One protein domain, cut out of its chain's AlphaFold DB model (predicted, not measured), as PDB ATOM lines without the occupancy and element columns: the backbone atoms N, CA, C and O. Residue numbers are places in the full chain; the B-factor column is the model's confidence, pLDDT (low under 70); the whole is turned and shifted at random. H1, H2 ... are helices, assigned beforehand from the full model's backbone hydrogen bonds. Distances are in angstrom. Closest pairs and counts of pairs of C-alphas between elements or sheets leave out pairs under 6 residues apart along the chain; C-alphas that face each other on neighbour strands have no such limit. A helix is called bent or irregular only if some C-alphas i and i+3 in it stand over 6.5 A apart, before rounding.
ATOM      1  N   SER A  25      99.940  90.328 129.755       81.06
ATOM      2  CA  SER A  25     100.386  89.797 131.057       81.06
ATOM      3  C   SER A  25     101.190  90.798 131.913       81.06
ATOM      4  O   SER A  25     101.025  90.829 133.130       81.06
ATOM      5  N   ALA A  26     102.017  91.662 131.308       84.69
ATOM      6  CA  ALA A  26     102.741  92.695 132.052       84.69
ATOM      7  C   ALA A  26     101.826  93.850 132.513       84.69
ATOM      8  O   ALA A  26     102.058  94.437 133.569       84.69
ATOM      9  N   HIS A  27     100.784  94.179 131.740       91.56
ATOM     10  CA  HIS A  27      99.727  95.123 132.117       91.56
ATOM     11  C   HIS A  27      98.850  94.559 133.236       91.56
ATOM     12  O   HIS A  27      98.579  95.283 134.191       91.56
ATOM     13  N   ASP A  28      98.500  93.274 133.173       88.31
ATOM     14  CA  ASP A  28      97.691  92.584 134.181       88.31
ATOM     15  C   ASP A  28      98.406  92.524 135.539       88.31
ATOM     16  O   ASP A  28      97.807  92.852 136.562       88.31
ATOM     17  N   GLU A  29      99.709  92.227 135.572       90.44
ATOM     18  CA  GLU A  29     100.498  92.294 136.811       90.44
ATOM     19  C   GLU A  29     100.679  93.742 137.318       90.44
ATOM     20  O   GLU A  29     100.574  93.989 138.521       90.44
ATOM     21  N   CYS A  30     100.853  94.740 136.434       91.62
ATOM     22  CA  CYS A  30     100.804  96.155 136.846       91.62
ATOM     23  C   CYS A  30      99.442  96.512 137.475       91.62
ATOM     24  O   CYS A  30      99.390  97.198 138.499       91.62
ATOM     25  N   MET A  31      98.341  96.037 136.880       91.69
ATOM     26  CA  MET A  31      96.975  96.251 137.357       91.69
ATOM     27  C   MET A  31      96.731  95.540 138.688       91.69
ATOM     28  O   MET A  31      96.115  96.131 139.573       91.69
ATOM     29  N   HIS A  32      97.247  94.323 138.877       90.19
ATOM     30  CA  HIS A  32      97.158  93.598 140.142       90.19
ATOM     31  C   HIS A  32      97.910  94.338 141.251       90.19
ATOM     32  O   HIS A  32      97.325  94.585 142.306       90.19
ATOM     33  N   VAL A  33      99.165  94.744 141.026       92.56
ATOM     34  CA  VAL A  33      99.951  95.478 142.034       92.56
ATOM     35  C   VAL A  33      99.300  96.819 142.377       92.56
ATOM     36  O   VAL A  33      99.181  97.157 143.555       92.56
ATOM     37  N   LEU A  34      98.806  97.562 141.382       93.25
ATOM     38  CA  LEU A  34      98.111  98.824 141.634       93.25
ATOM     39  C   LEU A  34      96.777  98.620 142.368       93.25
ATOM     40  O   LEU A  34      96.463  99.378 143.282       93.25
ATOM     41  N   THR A  35      96.016  97.578 142.028       92.00
ATOM     42  CA  THR A  35      94.764  97.237 142.723       92.00
ATOM     43  C   THR A  35      95.035  96.836 144.173       92.00
ATOM     44  O   THR A  35      94.325  97.285 145.069       92.00
ATOM     45  N   SER A  36      96.100  96.077 144.441       92.06
ATOM     46  CA  SER A  36      96.534  95.743 145.803       92.06
ATOM     47  C   SER A  36      96.983  96.970 146.611       92.06
ATOM     48  O   SER A  36      96.786  96.986 147.825       92.06
ATOM     49  N   LEU A  37      97.514  98.020 145.967       92.75
ATOM     50  CA  LEU A  37      97.800  99.307 146.621       92.75
ATOM     51  C   LEU A  37      96.536 100.143 146.872       92.75
ATOM     52  O   LEU A  37      96.377 100.675 147.967       92.75
ATOM     53  N   LEU A  38      95.618 100.235 145.907       91.38
ATOM     54  CA  LEU A  38      94.348 100.965 146.053       91.38
ATOM     55  C   LEU A  38      93.409 100.308 147.082       91.38
ATOM     56  O   LEU A  38      92.648 100.988 147.763       91.38
ATOM     57  N   GLN A  39      93.486  98.985 147.240       88.94
ATOM     58  CA  GLN A  39      92.744  98.228 148.252       88.94
ATOM     59  C   GLN A  39      93.522  98.025 149.566       88.94
ATOM     60  O   GLN A  39      93.049  97.306 150.452       88.94
ATOM     61  N   HIS A  40      94.705  98.629 149.711       91.44
ATOM     62  CA  HIS A  40      95.591  98.396 150.848       91.44
ATOM     63  C   HIS A  40      94.926  98.766 152.183       91.44
ATOM     64  O   HIS A  40      94.325  99.833 152.326       91.44
ATOM     65  N   GLU A  41      95.076  97.902 153.193       85.06
ATOM     66  CA  GLU A  41      94.426  98.028 154.508       85.06
ATOM     67  C   GLU A  41      94.627  99.417 155.139       85.06
ATOM     68  O   GLU A  41      93.697  99.977 155.712       85.06
ATOM     69  N   ALA A  42      95.818 100.010 154.985       83.19
ATOM     70  CA  ALA A  42      96.139 101.319 155.557       83.19
ATOM     71  C   ALA A  42      95.276 102.472 154.998       83.19
ATOM     72  O   ALA A  42      94.926 103.371 155.757       83.19
ATOM     73  N   LEU A  43      94.854 102.419 153.725       81.12
ATOM     74  CA  LEU A  43      93.930 103.408 153.147       81.12
ATOM     75  C   LEU A  43      92.509 103.280 153.721       81.12
ATOM     76  O   LEU A  43      91.759 104.253 153.769       81.12
ATOM     77  N   ARG A  44      92.136 102.079 154.182       75.00
ATOM     78  CA  ARG A  44      90.814 101.788 154.756       75.00
ATOM     79  C   ARG A  44      90.718 102.098 156.253       75.00
ATOM     80  O   ARG A  44      89.613 102.111 156.785       75.00
ATOM     81  N   LYS A  45      91.828 102.393 156.942       75.06
ATOM     82  CA  LYS A  45      91.792 102.758 158.369       75.06
ATOM     83  C   LYS A  45      91.106 104.109 158.580       75.06
ATOM     84  O   LYS A  45      91.293 105.049 157.802       75.06
ATOM     85  N   ALA A  46      90.345 104.208 159.668       62.25
ATOM     86  CA  ALA A  46      89.707 105.450 160.109       62.25
ATOM     87  C   ALA A  46      90.723 106.500 160.605       62.25
ATOM     88  O   ALA A  46      90.435 107.688 160.590       62.25
ATOM     89  N   THR A  47      91.930 106.070 160.990       75.19
ATOM     90  CA  THR A  47      93.012 106.936 161.491       75.19
ATOM     91  C   THR A  47      93.654 107.824 160.425       75.19
ATOM     92  O   THR A  47      94.355 108.766 160.770       75.19
ATOM     93  N   LEU A  48      93.476 107.515 159.137       81.00
ATOM     94  CA  LEU A  48      94.024 108.308 158.037       81.00
ATOM     95  C   LEU A  48      92.974 109.342 157.604       81.00
ATOM     96  O   LEU A  48      91.859 108.967 157.230       81.00
ATOM     97  N   THR A  49      93.319 110.631 157.663       83.75
ATOM     98  CA  THR A  49      92.384 111.732 157.372       83.75
ATOM     99  C   THR A  49      91.927 111.736 155.907       83.75
ATOM    100  O   THR A  49      92.589 111.169 155.033       83.75
ATOM    101  N   SER A  50      90.803 112.399 155.604       78.94
ATOM    102  CA  SER A  50      90.320 112.521 154.214       78.94
ATOM    103  C   SER A  50      91.360 113.201 153.309       78.94
ATOM    104  O   SER A  50      91.702 112.694 152.239       78.94
ATOM    105  N   ALA A  51      91.965 114.295 153.787       79.00
ATOM    106  CA  ALA A  51      93.036 114.997 153.081       79.00
ATOM    107  C   ALA A  51      94.270 114.103 152.854       79.00
ATOM    108  O   ALA A  51      94.831 114.097 151.761       79.00
ATOM    109  N   ALA A  52      94.650 113.277 153.836       82.88
ATOM    110  CA  ALA A  52      95.760 112.337 153.695       82.88
ATOM    111  C   ALA A  52      95.483 111.204 152.688       82.88
ATOM    112  O   ALA A  52      96.397 110.761 151.989       82.88
ATOM    113  N   LYS A  53      94.225 110.764 152.556       85.81
ATOM    114  CA  LYS A  53      93.799 109.831 151.495       85.81
ATOM    115  C   LYS A  53      93.891 110.494 150.122       85.81
ATOM    116  O   LYS A  53      94.538 109.946 149.235       85.81
ATOM    117  N   THR A  54      93.356 111.706 149.993       85.75
ATOM    118  CA  THR A  54      93.438 112.544 148.780       85.75
ATOM    119  C   THR A  54      94.899 112.746 148.334       85.75
ATOM    120  O   THR A  54      95.233 112.559 147.163       85.75
ATOM    121  N   ALA A  55      95.815 113.015 149.272       85.44
ATOM    122  CA  ALA A  55      97.240 113.203 148.987       85.44
ATOM    123  C   ALA A  55      97.927 111.959 148.379       85.44
ATOM    124  O   ALA A  55      98.823 112.110 147.550       85.44
ATOM    125  N   LEU A  56      97.503 110.742 148.750       89.75
ATOM    126  CA  LEU A  56      98.016 109.479 148.191       89.75
ATOM    127  C   LEU A  56      97.290 109.042 146.909       89.75
ATOM    128  O   LEU A  56      97.910 108.464 146.013       89.75
ATOM    129  N   LEU A  57      95.981 109.281 146.821       90.69
ATOM    130  CA  LEU A  57      95.130 108.828 145.717       90.69
ATOM    131  C   LEU A  57      95.205 109.768 144.509       90.69
ATOM    132  O   LEU A  57      95.501 109.320 143.401       90.69
ATOM    133  N   GLU A  58      95.039 111.070 144.726       86.56
ATOM    134  CA  GLU A  58      94.992 112.087 143.671       86.56
ATOM    135  C   GLU A  58      96.345 112.789 143.467       86.56
ATOM    136  O   GLU A  58      96.680 113.180 142.347       86.56
ATOM    137  N   GLY A  59      97.166 112.888 144.522       83.25
ATOM    138  CA  GLY A  59      98.485 113.535 144.475       83.25
ATOM    139  C   GLY A  59      98.457 115.041 144.762       83.25
ATOM    140  O   GLY A  59      99.287 115.784 144.232       83.25
ATOM    141  N   THR A  60      97.505 115.489 145.587       80.88
ATOM    142  CA  THR A  60      97.146 116.895 145.877       80.88
ATOM    143  C   THR A  60      98.113 117.671 146.784       80.88
ATOM    144  O   THR A  60      97.768 118.742 147.278       80.88
ATOM    145  N   LEU A  61      99.342 117.189 146.992       80.19
ATOM    146  CA  LEU A  61     100.378 117.981 147.665       80.19
ATOM    147  C   LEU A  61     100.735 119.217 146.828       80.19
ATOM    148  O   LEU A  61     101.057 119.093 145.643       80.19
ATOM    149  N   ASP A  62     100.751 120.396 147.454       75.88
ATOM    150  CA  ASP A  62     101.074 121.659 146.782       75.88
ATOM    151  C   ASP A  62     102.588 121.825 146.563       75.88
ATOM    152  O   ASP A  62     103.293 122.612 147.197       75.88
ATOM    153  N   ILE A  63     103.102 121.047 145.613       75.75
ATOM    154  CA  ILE A  63     104.499 121.064 145.166       75.75
ATOM    155  C   ILE A  63     104.882 122.436 144.565       75.75
ATOM    156  O   ILE A  63     106.072 122.734 144.445       75.75
ATOM    157  N   GLN A  64     103.917 123.287 144.187       74.50
ATOM    158  CA  GLN A  64     104.195 124.586 143.566       74.50
ATOM    159  C   GLN A  64     104.533 125.651 144.616       74.50
ATOM    160  O   GLN A  64     105.573 126.311 144.486       74.50
ATOM    161  N   ASN A  65     103.711 125.746 145.668       77.31
ATOM    162  CA  ASN A  65     103.880 126.675 146.792       77.31
ATOM    163  C   ASN A  65     104.764 126.123 147.929       77.31
ATOM    164  O   ASN A  65     105.041 126.829 148.899       77.31
ATOM    165  N   ALA A  66     105.260 124.886 147.808       79.38
ATOM    166  CA  ALA A  66     106.265 124.317 148.705       79.38
ATOM    167  C   ALA A  66     107.494 125.245 148.881       79.38
ATOM    168  O   ALA A  66     108.014 125.758 147.880       79.38
ATOM    169  N   PRO A  67     108.038 125.401 150.109       83.31
ATOM    170  CA  PRO A  67     109.259 126.171 150.351       83.31
ATOM    171  C   PRO A  67     110.418 125.727 149.444       83.31
ATOM    172  O   PRO A  67     110.558 124.521 149.215       83.31
ATOM    173  N   PRO A  68     111.289 126.633 148.953       80.12
ATOM    174  CA  PRO A  68     112.312 126.296 147.955       80.12
ATOM    175  C   PRO A  68     113.208 125.103 148.330       80.12
ATOM    176  O   PRO A  68     113.471 124.245 147.488       80.12
ATOM    177  N   GLU A  69     113.599 124.999 149.605       80.75
ATOM    178  CA  GLU A  69     114.381 123.885 150.168       80.75
ATOM    179  C   GLU A  69     113.700 122.510 150.027       80.75
ATOM    180  O   GLU A  69     114.366 121.494 149.815       80.75
ATOM    181  N   LEU A  70     112.372 122.473 150.174       83.56
ATOM    182  CA  LEU A  70     111.548 121.277 150.008       83.56
ATOM    183  C   LEU A  70     111.259 121.037 148.521       83.56
ATOM    184  O   LEU A  70     111.384 119.914 148.035       83.56
ATOM    185  N   ARG A  71     110.948 122.095 147.768       83.25
ATOM    186  CA  ARG A  71     110.650 122.032 146.331       83.25
ATOM    187  C   ARG A  71     111.828 121.526 145.489       83.25
ATOM    188  O   ARG A  71     111.607 120.955 144.427       83.25
ATOM    189  N   ALA A  72     113.062 121.678 145.974       80.81
ATOM    190  CA  ALA A  72     114.259 121.069 145.389       80.81
ATOM    191  C   ALA A  72     114.372 119.544 145.625       80.81
ATOM    192  O   ALA A  72     115.070 118.862 144.877       80.81
ATOM    193  N   LYS A  73     113.697 119.004 146.650       81.88
ATOM    194  CA  LYS A  73     113.705 117.577 147.040       81.88
ATOM    195  C   LYS A  73     112.478 116.812 146.518       81.88
ATOM    196  O   LYS A  73     112.540 115.596 146.332       81.88
ATOM    197  N   LEU A  74     111.371 117.514 146.275       82.25
ATOM    198  CA  LEU A  74     110.156 116.972 145.663       82.25
ATOM    199  C   LEU A  74     110.347 116.681 144.167       82.25
ATOM    200  O   LEU A  74     111.020 117.407 143.437       82.25
ATOM    201  N   SER A  75     109.669 115.644 143.678       86.75
ATOM    202  CA  SER A  75     109.488 115.437 142.244       86.75
ATOM    203  C   SER A  75     108.535 116.498 141.698       86.75
ATOM    204  O   SER A  75     107.378 116.569 142.113       86.75
ATOM    205  N   LYS A  76     108.980 117.258 140.686       78.88
ATOM    206  CA  LYS A  76     108.166 118.252 139.945       78.88
ATOM    207  C   LYS A  76     106.904 117.667 139.283       78.88
ATOM    208  O   LYS A  76     106.097 118.407 138.731       78.88
ATOM    209  N   LYS A  77     106.747 116.341 139.292       79.56
ATOM    210  CA  LYS A  77     105.589 115.620 138.775       79.56
ATOM    211  C   LYS A  77     104.642 115.283 139.931       79.56
ATOM    212  O   LYS A  77     104.933 114.368 140.699       79.56
ATOM    213  N   SER A  78     103.516 115.993 140.029       77.94
ATOM    214  CA  SER A  78     102.384 115.538 140.849       77.94
ATOM    215  C   SER A  78     101.889 114.185 140.321       77.94
ATOM    216  O   SER A  78     101.828 113.957 139.106       77.94
ATOM    217  N   MET A  79     101.616 113.265 141.244       86.06
ATOM    218  CA  MET A  79     101.137 111.915 140.975       86.06
ATOM    219  C   MET A  79     100.456 111.374 142.233       86.06
ATOM    220  O   MET A  79     101.015 111.488 143.322       86.06
ATOM    221  N   GLY A  80      99.302 110.738 142.057       91.44
ATOM    222  CA  GLY A  80      98.646 109.884 143.047       91.44
ATOM    223  C   GLY A  80      98.309 108.520 142.436       91.44
ATOM    224  O   GLY A  80      98.403 108.345 141.216       91.44
ATOM    225  N   LEU A  81      97.936 107.538 143.258       93.19
ATOM    226  CA  LEU A  81      97.658 106.167 142.806       93.19
ATOM    227  C   LEU A  81      96.518 106.081 141.772       93.19
ATOM    228  O   LEU A  81      96.620 105.308 140.820       93.19
ATOM    229  N   GLU A  82      95.482 106.913 141.879       92.25
ATOM    230  CA  GLU A  82      94.402 106.997 140.884       92.25
ATOM    231  C   GLU A  82      94.883 107.642 139.582       92.25
ATOM    232  O   GLU A  82      94.475 107.251 138.485       92.25
ATOM    233  N   LYS A  83      95.839 108.578 139.663       91.38
ATOM    234  CA  LYS A  83      96.472 109.143 138.467       91.38
ATOM    235  C   LYS A  83      97.343 108.110 137.753       91.38
ATOM    236  O   LYS A  83      97.316 108.047 136.522       91.38
ATOM    237  N   VAL A  84      98.033 107.243 138.499       92.81
ATOM    238  CA  VAL A  84      98.691 106.050 137.938       92.81
ATOM    239  C   VAL A  84      97.652 105.103 137.323       92.81
ATOM    240  O   VAL A  84      97.882 104.606 136.224       92.81
ATOM    241  N   GLN A  85      96.487 104.907 137.949       94.06
ATOM    242  CA  GLN A  85      95.411 104.053 137.423       94.06
ATOM    243  C   GLN A  85      94.838 104.586 136.103       94.06
ATOM    244  O   GLN A  85      94.674 103.824 135.150       94.06
ATOM    245  N   GLN A  86      94.623 105.901 135.994       92.00
ATOM    246  CA  GLN A  86      94.208 106.561 134.752       92.00
ATOM    247  C   GLN A  86      95.265 106.421 133.640       92.00
ATOM    248  O   GLN A  86      94.914 106.288 132.466       92.00
ATOM    249  N   LEU A  87      96.557 106.439 133.991       91.06
ATOM    250  CA  LEU A  87      97.660 106.234 133.048       91.06
ATOM    251  C   LEU A  87      97.855 104.759 132.659       91.06
ATOM    252  O   LEU A  87      98.287 104.486 131.539       91.06
ATOM    253  N   LEU A  88      97.533 103.814 133.543       92.12
ATOM    254  CA  LEU A  88      97.616 102.377 133.279       92.12
ATOM    255  C   LEU A  88      96.420 101.884 132.452       92.12
ATOM    256  O   LEU A  88      96.603 101.118 131.509       92.12
ATOM    257  N   GLY A  89      95.217 102.386 132.741       88.81
ATOM    258  CA  GLY A  89      93.981 102.092 132.016       88.81
ATOM    259  C   GLY A  89      93.487 100.650 132.176       88.81
ATOM    260  O   GLY A  89      94.250  99.734 132.453       88.81
ATOM    261  N   SER A  90      92.195 100.416 131.945       84.12
ATOM    262  CA  SER A  90      91.560  99.100 132.140       84.12
ATOM    263  C   SER A  90      91.882  98.037 131.075       84.12
ATOM    264  O   SER A  90      91.384  96.922 131.177       84.12
ATOM    265  N   LYS A  91      92.677  98.369 130.045       81.06
ATOM    266  CA  LYS A  91      93.180  97.457 128.994       81.06
ATOM    267  C   LYS A  91      94.541  97.965 128.480       81.06
ATOM    268  O   LYS A  91      94.711  99.191 128.429       81.06
ATOM    269  N   PRO A  92      95.462  97.115 127.977       81.75
ATOM    270  CA  PRO A  92      96.767  97.567 127.466       81.75
ATOM    271  C   PRO A  92      96.662  98.570 126.308       81.75
ATOM    272  O   PRO A  92      97.490  99.473 126.173       81.75
ATOM    273  N   SER A  93      95.593  98.483 125.509       76.44
ATOM    274  CA  SER A  93      95.266  99.429 124.433       76.44
ATOM    275  C   SER A  93      94.961 100.858 124.923       76.44
ATOM    276  O   SER A  93      95.059 101.812 124.143       76.44
ATOM    277  N   ARG A  94      94.677 101.044 126.221       80.81
ATOM    278  CA  ARG A  94      94.531 102.355 126.884       80.81
ATOM    279  C   ARG A  94      95.738 102.749 127.748       80.81
ATOM    280  O   ARG A  94      95.844 103.919 128.110       80.81
ATOM    281  N   CYS A  95      96.667 101.828 128.005       88.56
ATOM    282  CA  CYS A  95      97.875 102.079 128.790       88.56
ATOM    283  C   CYS A  95      98.792 103.137 128.149       88.56
ATOM    284  O   CYS A  95      99.043 103.127 126.941       88.56
ATOM    285  N   ARG A  96      99.307 104.050 128.983       86.88
ATOM    286  CA  ARG A  96     100.289 105.101 128.655       86.88
ATOM    287  C   ARG A  96     101.720 104.733 129.073       86.88
ATOM    288  O   ARG A  96     102.665 105.441 128.711       86.88
ATOM    289  N   PHE A  97     101.903 103.648 129.825       88.44
ATOM    290  CA  PHE A  97     103.212 103.136 130.225       88.44
ATOM    291  C   PHE A  97     103.805 102.234 129.136       88.44
ATOM    292  O   PHE A  97     103.207 101.241 128.731       88.44
ATOM    293  N   LYS A  98     105.014 102.580 128.671       81.25
ATOM    294  CA  LYS A  98     105.765 101.792 127.675       81.25
ATOM    295  C   LYS A  98     106.518 100.601 128.284       81.25
ATOM    296  O   LYS A  98     106.814  99.653 127.572       81.25
ATOM    297  N   THR A  99     106.829 100.653 129.582       83.88
ATOM    298  CA  THR A  99     107.558  99.610 130.327       83.88
ATOM    299  C   THR A  99     107.072  99.537 131.777       83.88
ATOM    300  O   THR A  99     106.635 100.551 132.332       83.88
ATOM    301  N   CYS A 100     107.216  98.370 132.413       85.50
ATOM    302  CA  CYS A 100     106.931  98.166 133.840       85.50
ATOM    303  C   CYS A 100     107.725  99.135 134.732       85.50
ATOM    304  O   CYS A 100     107.173  99.714 135.661       85.50
ATOM    305  N   GLU A 101     108.988  99.404 134.390       86.12
ATOM    306  CA  GLU A 101     109.839 100.340 135.136       86.12
ATOM    307  C   GLU A 101     109.345 101.796 135.043       86.12
ATOM    308  O   GLU A 101     109.515 102.573 135.981       86.12
ATOM    309  N   LYS A 102     108.664 102.182 133.953       87.81
ATOM    310  CA  LYS A 102     108.047 103.515 133.845       87.81
ATOM    311  C   LYS A 102     106.774 103.636 134.690       87.81
ATOM    312  O   LYS A 102     106.529 104.709 135.234       87.81
ATOM    313  N   PHE A 103     106.007 102.553 134.826       93.12
ATOM    314  CA  PHE A 103     104.910 102.452 135.797       93.12
ATOM    315  C   PHE A 103     105.453 102.533 137.233       93.12
ATOM    316  O   PHE A 103     105.036 103.396 138.003       93.12
ATOM    317  N   ALA A 104     106.467 101.729 137.562       92.06
ATOM    318  CA  ALA A 104     107.086 101.693 138.883       92.06
ATOM    319  C   ALA A 104     107.696 103.036 139.304       92.06
ATOM    320  O   ALA A 104     107.514 103.474 140.438       92.06
ATOM    321  N   LYS A 105     108.375 103.734 138.384       91.50
ATOM    322  CA  LYS A 105     108.905 105.079 138.633       91.50
ATOM    323  C   LYS A 105     107.805 106.081 138.996       91.50
ATOM    324  O   LYS A 105     108.024 106.904 139.880       91.50
ATOM    325  N   ASP A 106     106.639 106.006 138.358       92.50
ATOM    326  CA  ASP A 106     105.518 106.899 138.666       92.50
ATOM    327  C   ASP A 106     104.829 106.524 139.993       92.50
ATOM    328  O   ASP A 106     104.505 107.426 140.763       92.50
ATOM    329  N   VAL A 107     104.709 105.233 140.335       94.38
ATOM    330  CA  VAL A 107     104.243 104.788 141.669       94.38
ATOM    331  C   VAL A 107     105.187 105.268 142.780       94.38
ATOM    332  O   VAL A 107     104.735 105.831 143.775       94.38
ATOM    333  N   ARG A 108     106.507 105.133 142.595       95.44
ATOM    334  CA  ARG A 108     107.520 105.632 143.548       95.44
ATOM    335  C   ARG A 108     107.426 107.140 143.772       95.44
ATOM    336  O   ARG A 108     107.655 107.590 144.890       95.44
ATOM    337  N   VAL A 109     107.074 107.922 142.746       92.50
ATOM    338  CA  VAL A 109     106.916 109.385 142.856       92.50
ATOM    339  C   VAL A 109     105.778 109.780 143.804       92.50
ATOM    340  O   VAL A 109     105.944 110.764 144.525       92.50
ATOM    341  N   VAL A 110     104.682 109.006 143.869       93.00
ATOM    342  CA  VAL A 110     103.584 109.230 144.833       93.00
ATOM    343  C   VAL A 110     104.137 109.246 146.260       93.00
ATOM    344  O   VAL A 110     104.043 110.245 146.972       93.00
ATOM    345  N   PHE A 111     104.789 108.150 146.655       95.12
ATOM    346  CA  PHE A 111     105.315 107.994 148.007       95.12
ATOM    347  C   PHE A 111     106.512 108.918 148.268       95.12
ATOM    348  O   PHE A 111     106.571 109.532 149.328       95.12
ATOM    349  N   HIS A 112     107.427 109.096 147.307       93.38
ATOM    350  CA  HIS A 112     108.574 110.010 147.434       93.38
ATOM    351  C   HIS A 112     108.144 111.433 147.797       93.38
ATOM    352  O   HIS A 112     108.742 112.043 148.685       93.38
ATOM    353  N   ASN A 113     107.098 111.956 147.149       89.94
ATOM    354  CA  ASN A 113     106.615 113.308 147.417       89.94
ATOM    355  C   ASN A 113     106.030 113.435 148.831       89.94
ATOM    356  O   ASN A 113     106.421 114.349 149.554       89.94
ATOM    357  N   VAL A 114     105.188 112.490 149.265       90.50
ATOM    358  CA  VAL A 114     104.640 112.452 150.637       90.50
ATOM    359  C   VAL A 114     105.753 112.333 151.686       90.50
ATOM    360  O   VAL A 114     105.761 113.058 152.683       90.50
ATOM    361  N   LEU A 115     106.735 111.459 151.448       92.94
ATOM    362  CA  LEU A 115     107.840 111.223 152.374       92.94
ATOM    363  C   LEU A 115     108.798 112.416 152.460       92.94
ATOM    364  O   LEU A 115     109.244 112.744 153.557       92.94
ATOM    365  N   CYS A 116     109.104 113.094 151.352       88.50
ATOM    366  CA  CYS A 116     109.917 114.314 151.381       88.50
ATOM    367  C   CYS A 116     109.168 115.488 152.024       88.50
ATOM    368  O   CYS A 116     109.770 116.223 152.806       88.50
ATOM    369  N   TRP A 117     107.867 115.633 151.742       88.75
ATOM    370  CA  TRP A 117     107.014 116.673 152.323       88.75
ATOM    371  C   TRP A 117     107.000 116.598 153.851       88.75
ATOM    372  O   TRP A 117     107.397 117.545 154.528       88.75
ATOM    373  N   HIS A 118     106.614 115.450 154.409       86.56
ATOM    374  CA  HIS A 118     106.474 115.324 155.856       86.56
ATOM    375  C   HIS A 118     107.813 115.176 156.594       86.56
ATOM    376  O   HIS A 118     107.907 115.676 157.709       86.56
ATOM    377  N   ASN A 119     108.881 114.633 155.984       87.50
ATOM    378  CA  ASN A 119     110.226 114.736 156.580       87.50
ATOM    379  C   ASN A 119     110.667 116.195 156.765       87.50
ATOM    380  O   ASN A 119     111.268 116.514 157.782       87.50
ATOM    381  N   TYR A 120     110.383 117.074 155.799       85.19
ATOM    382  CA  TYR A 120     110.762 118.486 155.894       85.19
ATOM    383  C   TYR A 120     109.958 119.233 156.966       85.19
ATOM    384  O   TYR A 120     110.523 120.018 157.724       85.19
ATOM    385  N   TRP A 121     108.647 118.982 157.050       82.56
ATOM    386  CA  TRP A 121     107.788 119.676 158.009       82.56
ATOM    387  C   TRP A 121     107.891 119.144 159.441       82.56
ATOM    388  O   TRP A 121     107.759 119.949 160.361       82.56
ATOM    389  N   ARG A 122     108.218 117.859 159.653       81.44
ATOM    390  CA  ARG A 122     108.489 117.284 160.990       81.44
ATOM    391  C   ARG A 122     109.470 118.138 161.795       81.44
ATOM    392  O   ARG A 122     109.234 118.402 162.967       81.44
ATOM    393  N   ASP A 123     110.538 118.586 161.137       71.94
ATOM    394  CA  ASP A 123     111.671 119.250 161.784       71.94
ATOM    395  C   ASP A 123     111.543 120.791 161.795       71.94
ATOM    396  O   ASP A 123     112.437 121.474 162.295       71.94
ATOM    397  N   LYS A 124     110.454 121.357 161.239       74.94
ATOM    398  CA  LYS A 124     110.235 122.818 161.145       74.94
ATOM    399  C   LYS A 124     108.865 123.318 161.622       74.94
ATOM    400  O   LYS A 124     108.797 124.424 162.146       74.94
ATOM    401  N   GLN A 125     107.776 122.568 161.431       69.81
ATOM    402  CA  GLN A 125     106.422 123.006 161.797       69.81
ATOM    403  C   GLN A 125     105.491 121.810 162.055       69.81
ATOM    404  O   GLN A 125     104.869 121.270 161.139       69.81
ATOM    405  N   SER A 126     105.371 121.424 163.330       62.34
ATOM    406  CA  SER A 126     104.655 120.213 163.772       62.34
ATOM    407  C   SER A 126     103.204 120.120 163.263       62.34
ATOM    408  O   SER A 126     102.757 119.052 162.857       62.34
ATOM    409  N   SER A 127     102.483 121.244 163.159       64.75
ATOM    410  CA  SER A 127     101.098 121.280 162.654       64.75
ATOM    411  C   SER A 127     100.933 120.917 161.169       64.75
ATOM    412  O   SER A 127      99.813 120.684 160.729       64.75
ATOM    413  N   SER A 128     102.021 120.851 160.390       68.94
ATOM    414  CA  SER A 128     102.030 120.383 158.989       68.94
ATOM    415  C   SER A 128     102.642 118.979 158.822       68.94
ATOM    416  O   SER A 128     102.855 118.503 157.700       68.94
ATOM    417  N   TYR A 129     102.935 118.291 159.928       82.56
ATOM    418  CA  TYR A 129     103.471 116.934 159.945       82.56
ATOM    419  C   TYR A 129     102.382 115.905 160.281       82.56
ATOM    420  O   TYR A 129     102.090 115.641 161.445       82.56
ATOM    421  N   ASP A 130     101.808 115.268 159.257       84.12
ATOM    422  CA  ASP A 130     100.950 114.097 159.449       84.12
ATOM    423  C   ASP A 130     101.823 112.836 159.578       84.12
ATOM    424  O   ASP A 130     102.272 112.232 158.596       84.12
ATOM    425  N   ALA A 131     102.075 112.440 160.828       83.38
ATOM    426  CA  ALA A 131     102.828 111.235 161.161       83.38
ATOM    427  C   ALA A 131     102.142 109.943 160.677       83.38
ATOM    428  O   ALA A 131     102.825 108.956 160.396       83.38
ATOM    429  N   ILE A 132     100.808 109.923 160.571       85.06
ATOM    430  CA  ILE A 132     100.033 108.741 160.172       85.06
ATOM    431  C   ILE A 132     100.159 108.547 158.660       85.06
ATOM    432  O   ILE A 132     100.455 107.440 158.202       85.06
ATOM    433  N   LEU A 133     100.020 109.627 157.889       88.25
ATOM    434  CA  LEU A 133     100.286 109.672 156.454       88.25
ATOM    435  C   LEU A 133     101.743 109.310 156.140       88.25
ATOM    436  O   LEU A 133     101.982 108.481 155.262       88.25
ATOM    437  N   TYR A 134     102.710 109.853 156.887       90.19
ATOM    438  CA  TYR A 134     104.130 109.550 156.693       90.19
ATOM    439  C   TYR A 134     104.431 108.045 156.816       90.19
ATOM    440  O   TYR A 134     104.930 107.432 155.869       90.19
ATOM    441  N   HIS A 135     104.065 107.415 157.939       88.06
ATOM    442  CA  HIS A 135     104.305 105.981 158.140       88.06
ATOM    443  C   HIS A 135     103.444 105.103 157.214       88.06
ATOM    444  O   HIS A 135     103.891 104.039 156.781       88.06
ATOM    445  N   THR A 136     102.241 105.556 156.839       88.94
ATOM    446  CA  THR A 136     101.405 104.879 155.831       88.94
ATOM    447  C   THR A 136     102.093 104.858 154.467       88.94
ATOM    448  O   THR A 136     102.181 103.797 153.849       88.94
ATOM    449  N   ALA A 137     102.647 105.991 154.024       92.69
ATOM    450  CA  ALA A 137     103.402 106.085 152.780       92.69
ATOM    451  C   ALA A 137     104.686 105.238 152.813       92.69
ATOM    452  O   ALA A 137     104.995 104.573 151.825       92.69
ATOM    453  N   GLN A 138     105.398 105.187 153.949       93.31
ATOM    454  CA  GLN A 138     106.552 104.292 154.117       93.31
ATOM    455  C   GLN A 138     106.152 102.821 153.968       93.31
ATOM    456  O   GLN A 138     106.785 102.093 153.202       93.31
ATOM    457  N   LYS A 139     105.096 102.378 154.667       92.31
ATOM    458  CA  LYS A 139     104.641 100.984 154.605       92.31
ATOM    459  C   LYS A 139     104.160 100.613 153.200       92.31
ATOM    460  O   LYS A 139     104.599  99.604 152.660       92.31
ATOM    461  N   MET A 140     103.323 101.445 152.580       93.69
ATOM    462  CA  MET A 140     102.816 101.189 151.228       93.69
ATOM    463  C   MET A 140     103.930 101.168 150.172       93.69
ATOM    464  O   MET A 140     103.850 100.372 149.239       93.69
ATOM    465  N   LEU A 141     104.995 101.962 150.337       94.75
ATOM    466  CA  LEU A 141     106.186 101.883 149.488       94.75
ATOM    467  C   LEU A 141     106.960 100.566 149.697       94.75
ATOM    468  O   LEU A 141     107.383  99.953 148.722       94.75
ATOM    469  N   GLN A 142     107.118 100.092 150.938       92.44
ATOM    470  CA  GLN A 142     107.761  98.797 151.221       92.44
ATOM    471  C   GLN A 142     106.952  97.614 150.667       92.44
ATOM    472  O   GLN A 142     107.517  96.713 150.046       92.44
ATOM    473  N   ASP A 143     105.630  97.631 150.855       90.62
ATOM    474  CA  ASP A 143     104.718  96.633 150.293       90.62
ATOM    475  C   ASP A 143     104.710  96.690 148.750       90.62
ATOM    476  O   ASP A 143     104.716  95.640 148.104       90.62
ATOM    477  N   PHE A 144     104.802  97.886 148.145       94.81
ATOM    478  CA  PHE A 144     104.994  98.055 146.700       94.81
ATOM    479  C   PHE A 144     106.303  97.432 146.201       94.81
ATOM    480  O   PHE A 144     106.252  96.615 145.286       94.81
ATOM    481  N   GLU A 145     107.464  97.773 146.773       93.31
ATOM    482  CA  GLU A 145     108.752  97.241 146.292       93.31
ATOM    483  C   GLU A 145     108.838  95.715 146.460       93.31
ATOM    484  O   GLU A 145     109.433  95.040 145.617       93.31
ATOM    485  N   ARG A 146     108.197  95.150 147.498       91.62
ATOM    486  CA  ARG A 146     108.052  93.694 147.640       91.62
ATOM    487  C   ARG A 146     107.246  93.107 146.477       91.62
ATOM    488  O   ARG A 146     107.776  92.276 145.743       91.62
ATOM    489  N   MET A 147     106.020  93.590 146.249       88.44
ATOM    490  CA  MET A 147     105.170  93.111 145.149       88.44
ATOM    491  C   MET A 147     105.820  93.322 143.768       88.44
ATOM    492  O   MET A 147     105.725  92.456 142.899       88.44
ATOM    493  N   TYR A 148     106.526  94.438 143.568       85.00
ATOM    494  CA  TYR A 148     107.262  94.743 142.339       85.00
ATOM    495  C   TYR A 148     108.378  93.726 142.076       85.00
ATOM    496  O   TYR A 148     108.510  93.217 140.961       85.00
ATOM    497  N   LYS A 149     109.152  93.392 143.114       81.44
ATOM    498  CA  LYS A 149     110.247  92.419 143.050       81.44
ATOM    499  C   LYS A 149     109.756  90.977 142.882       81.44
ATOM    500  O   LYS A 149     110.417  90.200 142.203       81.44
ATOM    501  N   GLU A 150     108.623  90.625 143.483       78.44
ATOM    502  CA  GLU A 150     108.031  89.282 143.400       78.44
ATOM    503  C   GLU A 150     107.374  89.016 142.035       78.44
ATOM    504  O   GLU A 150     107.567  87.944 141.460       78.44
ATOM    505  N   ARG A 151     106.628  89.995 141.499       73.94
ATOM    506  CA  ARG A 151     105.790  89.825 140.299       73.94
ATOM    507  C   ARG A 151     106.383  90.456 139.041       73.94
ATOM    508  O   ARG A 151     106.604  89.777 138.042       73.94
ATOM    509  N   LEU A 152     106.683  91.756 139.069       68.19
ATOM    510  CA  LEU A 152     107.037  92.503 137.852       68.19
ATOM    511  C   LEU A 152     108.496  92.314 137.423       68.19
ATOM    512  O   LEU A 152     108.795  92.490 136.242       68.19
ATOM    513  N   ALA A 153     109.393  91.895 138.322       62.22
ATOM    514  CA  ALA A 153     110.801  91.639 138.002       62.22
ATOM    515  C   ALA A 153     110.999  90.664 136.821       62.22
ATOM    516  O   ALA A 153     111.917  90.846 136.021       62.22
ATOM    517  N   GLN A 154     110.105  89.682 136.657       60.09
ATOM    518  CA  GLN A 154     110.146  88.703 135.559       60.09
ATOM    519  C   GLN A 154     109.723  89.292 134.198       60.09
ATOM    520  O   GLN A 154     110.085  88.765 133.149       60.09
ATOM    521  N   HIS A 155     108.993  90.411 134.199       62.50
ATOM    522  CA  HIS A 155     108.573  91.128 132.989       62.50
ATOM    523  C   HIS A 155     109.579  92.199 132.542       62.50
ATOM    524  O   HIS A 155     109.461  92.731 131.442       62.50
ATOM    525  N   ILE A 156     110.591  92.501 133.362       55.59
ATOM    526  CA  ILE A 156     111.689  93.422 133.017       55.59
ATOM    527  C   ILE A 156     112.766  92.706 132.174       55.59
ATOM    528  O   ILE A 156     113.516  93.358 131.453       55.59
TER     529      ILE A 156
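AT A GLANCE: This is residues 25 to 156 of the 1188 residues of an uncharacterized protein of Thraustotheca clavata (UniProt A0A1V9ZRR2). A long helical hairpin, H6 and H7, makes the core and the longest axis, and the shorter helices H1, H5 and H3 cover one side of it, running nearly along it. H3 and H5 follow each other in a row beside H6, while H1 packs on H7 and H5; the stretch from residue 58 to 80 swings out past H6 and back, with small H4 on it. The printed part has 132 residues with seven named helices, H1 to H7 in order, no named strand, and the class all helix. It is compact, with a radius of gyration of the C-alphas of 14.9 A and spans of 46 by 31 by 22 A.

HOW THE PARTS SIT: Start with H7, residues 131 to 156, the longest helix, which has a kink of 49 degrees near residue 150 and is only just irregular, C-alphas 151 and 154 being 6.5 A apart. H6, residues 100 to 122, is the hub and forms a helical hairpin with H7; they touch, closest at the C-alphas of Phe 111 and Ala 137, 5.5 A apart, at a shallow tilt of 17 degrees, opposite ways. H1, residues 25 to 38, touches H7 at C-alphas Ala 26 and His 155, 6.1 A apart, at a shallow tilt of 13 degrees, opposite ways. H1 only just touches H6, with 3 pairs of C-alphas within 8 A, the closest being Cys 30 and Cys 100 at 7.1 A; H1, H6 and H7 form a bundle, helices running side by side. H5, residues 81 to 88, forms a hairpin with H6, closest at C-alphas Val 84 and Val 107, 6.8 A apart. H3, residues 50 to 57, touches H5 at C-alphas Leu 57 and Leu 81, 4.7 A apart, and touches H6 at C-alphas Leu 56 and Val 110, 6.5 A apart. H2, residues 41 to 44, is close to but not clearly touching H7, with C-alphas Ala 42 and Thr 136 6.4 A apart. H4, residues 68 to 71, only just touches H6, with 3 pairs of C-alphas within 8 A, the closest being Leu 70 and Tyr 120 at 6.6 A; H4 and H7 are apart. In H1, H3 and H5 every O i to N i+4 pair is within hydrogen-bond range, against 18 of 19 in H6 and 19 of 22 in H7; H2 and H4 are too short for such a pair.

IN THESE COORDINATES: Find C-alpha 25 at (100.386, 89.797, 131.057); from there H1 runs 19.6 A to C-alpha 38. From C-alpha 100 at (106.931, 98.166, 133.840), H6 runs 33.2 A to C-alpha 122. H7 then runs back 34.5 A to C-alpha 156 at (111.689, 93.422, 133.017).

THE WHOLE: The C-alphas of Ser 93 and Lys 124 are the two farthest apart, at 46.0 A. The printed part has no cut, and its one long link, of 11 residues, joins H5 to H6. Mean pLDDT of the printed part is 84.6; look for values under 70 at residue 46, residues 125 to 128 and residues 152 to 156.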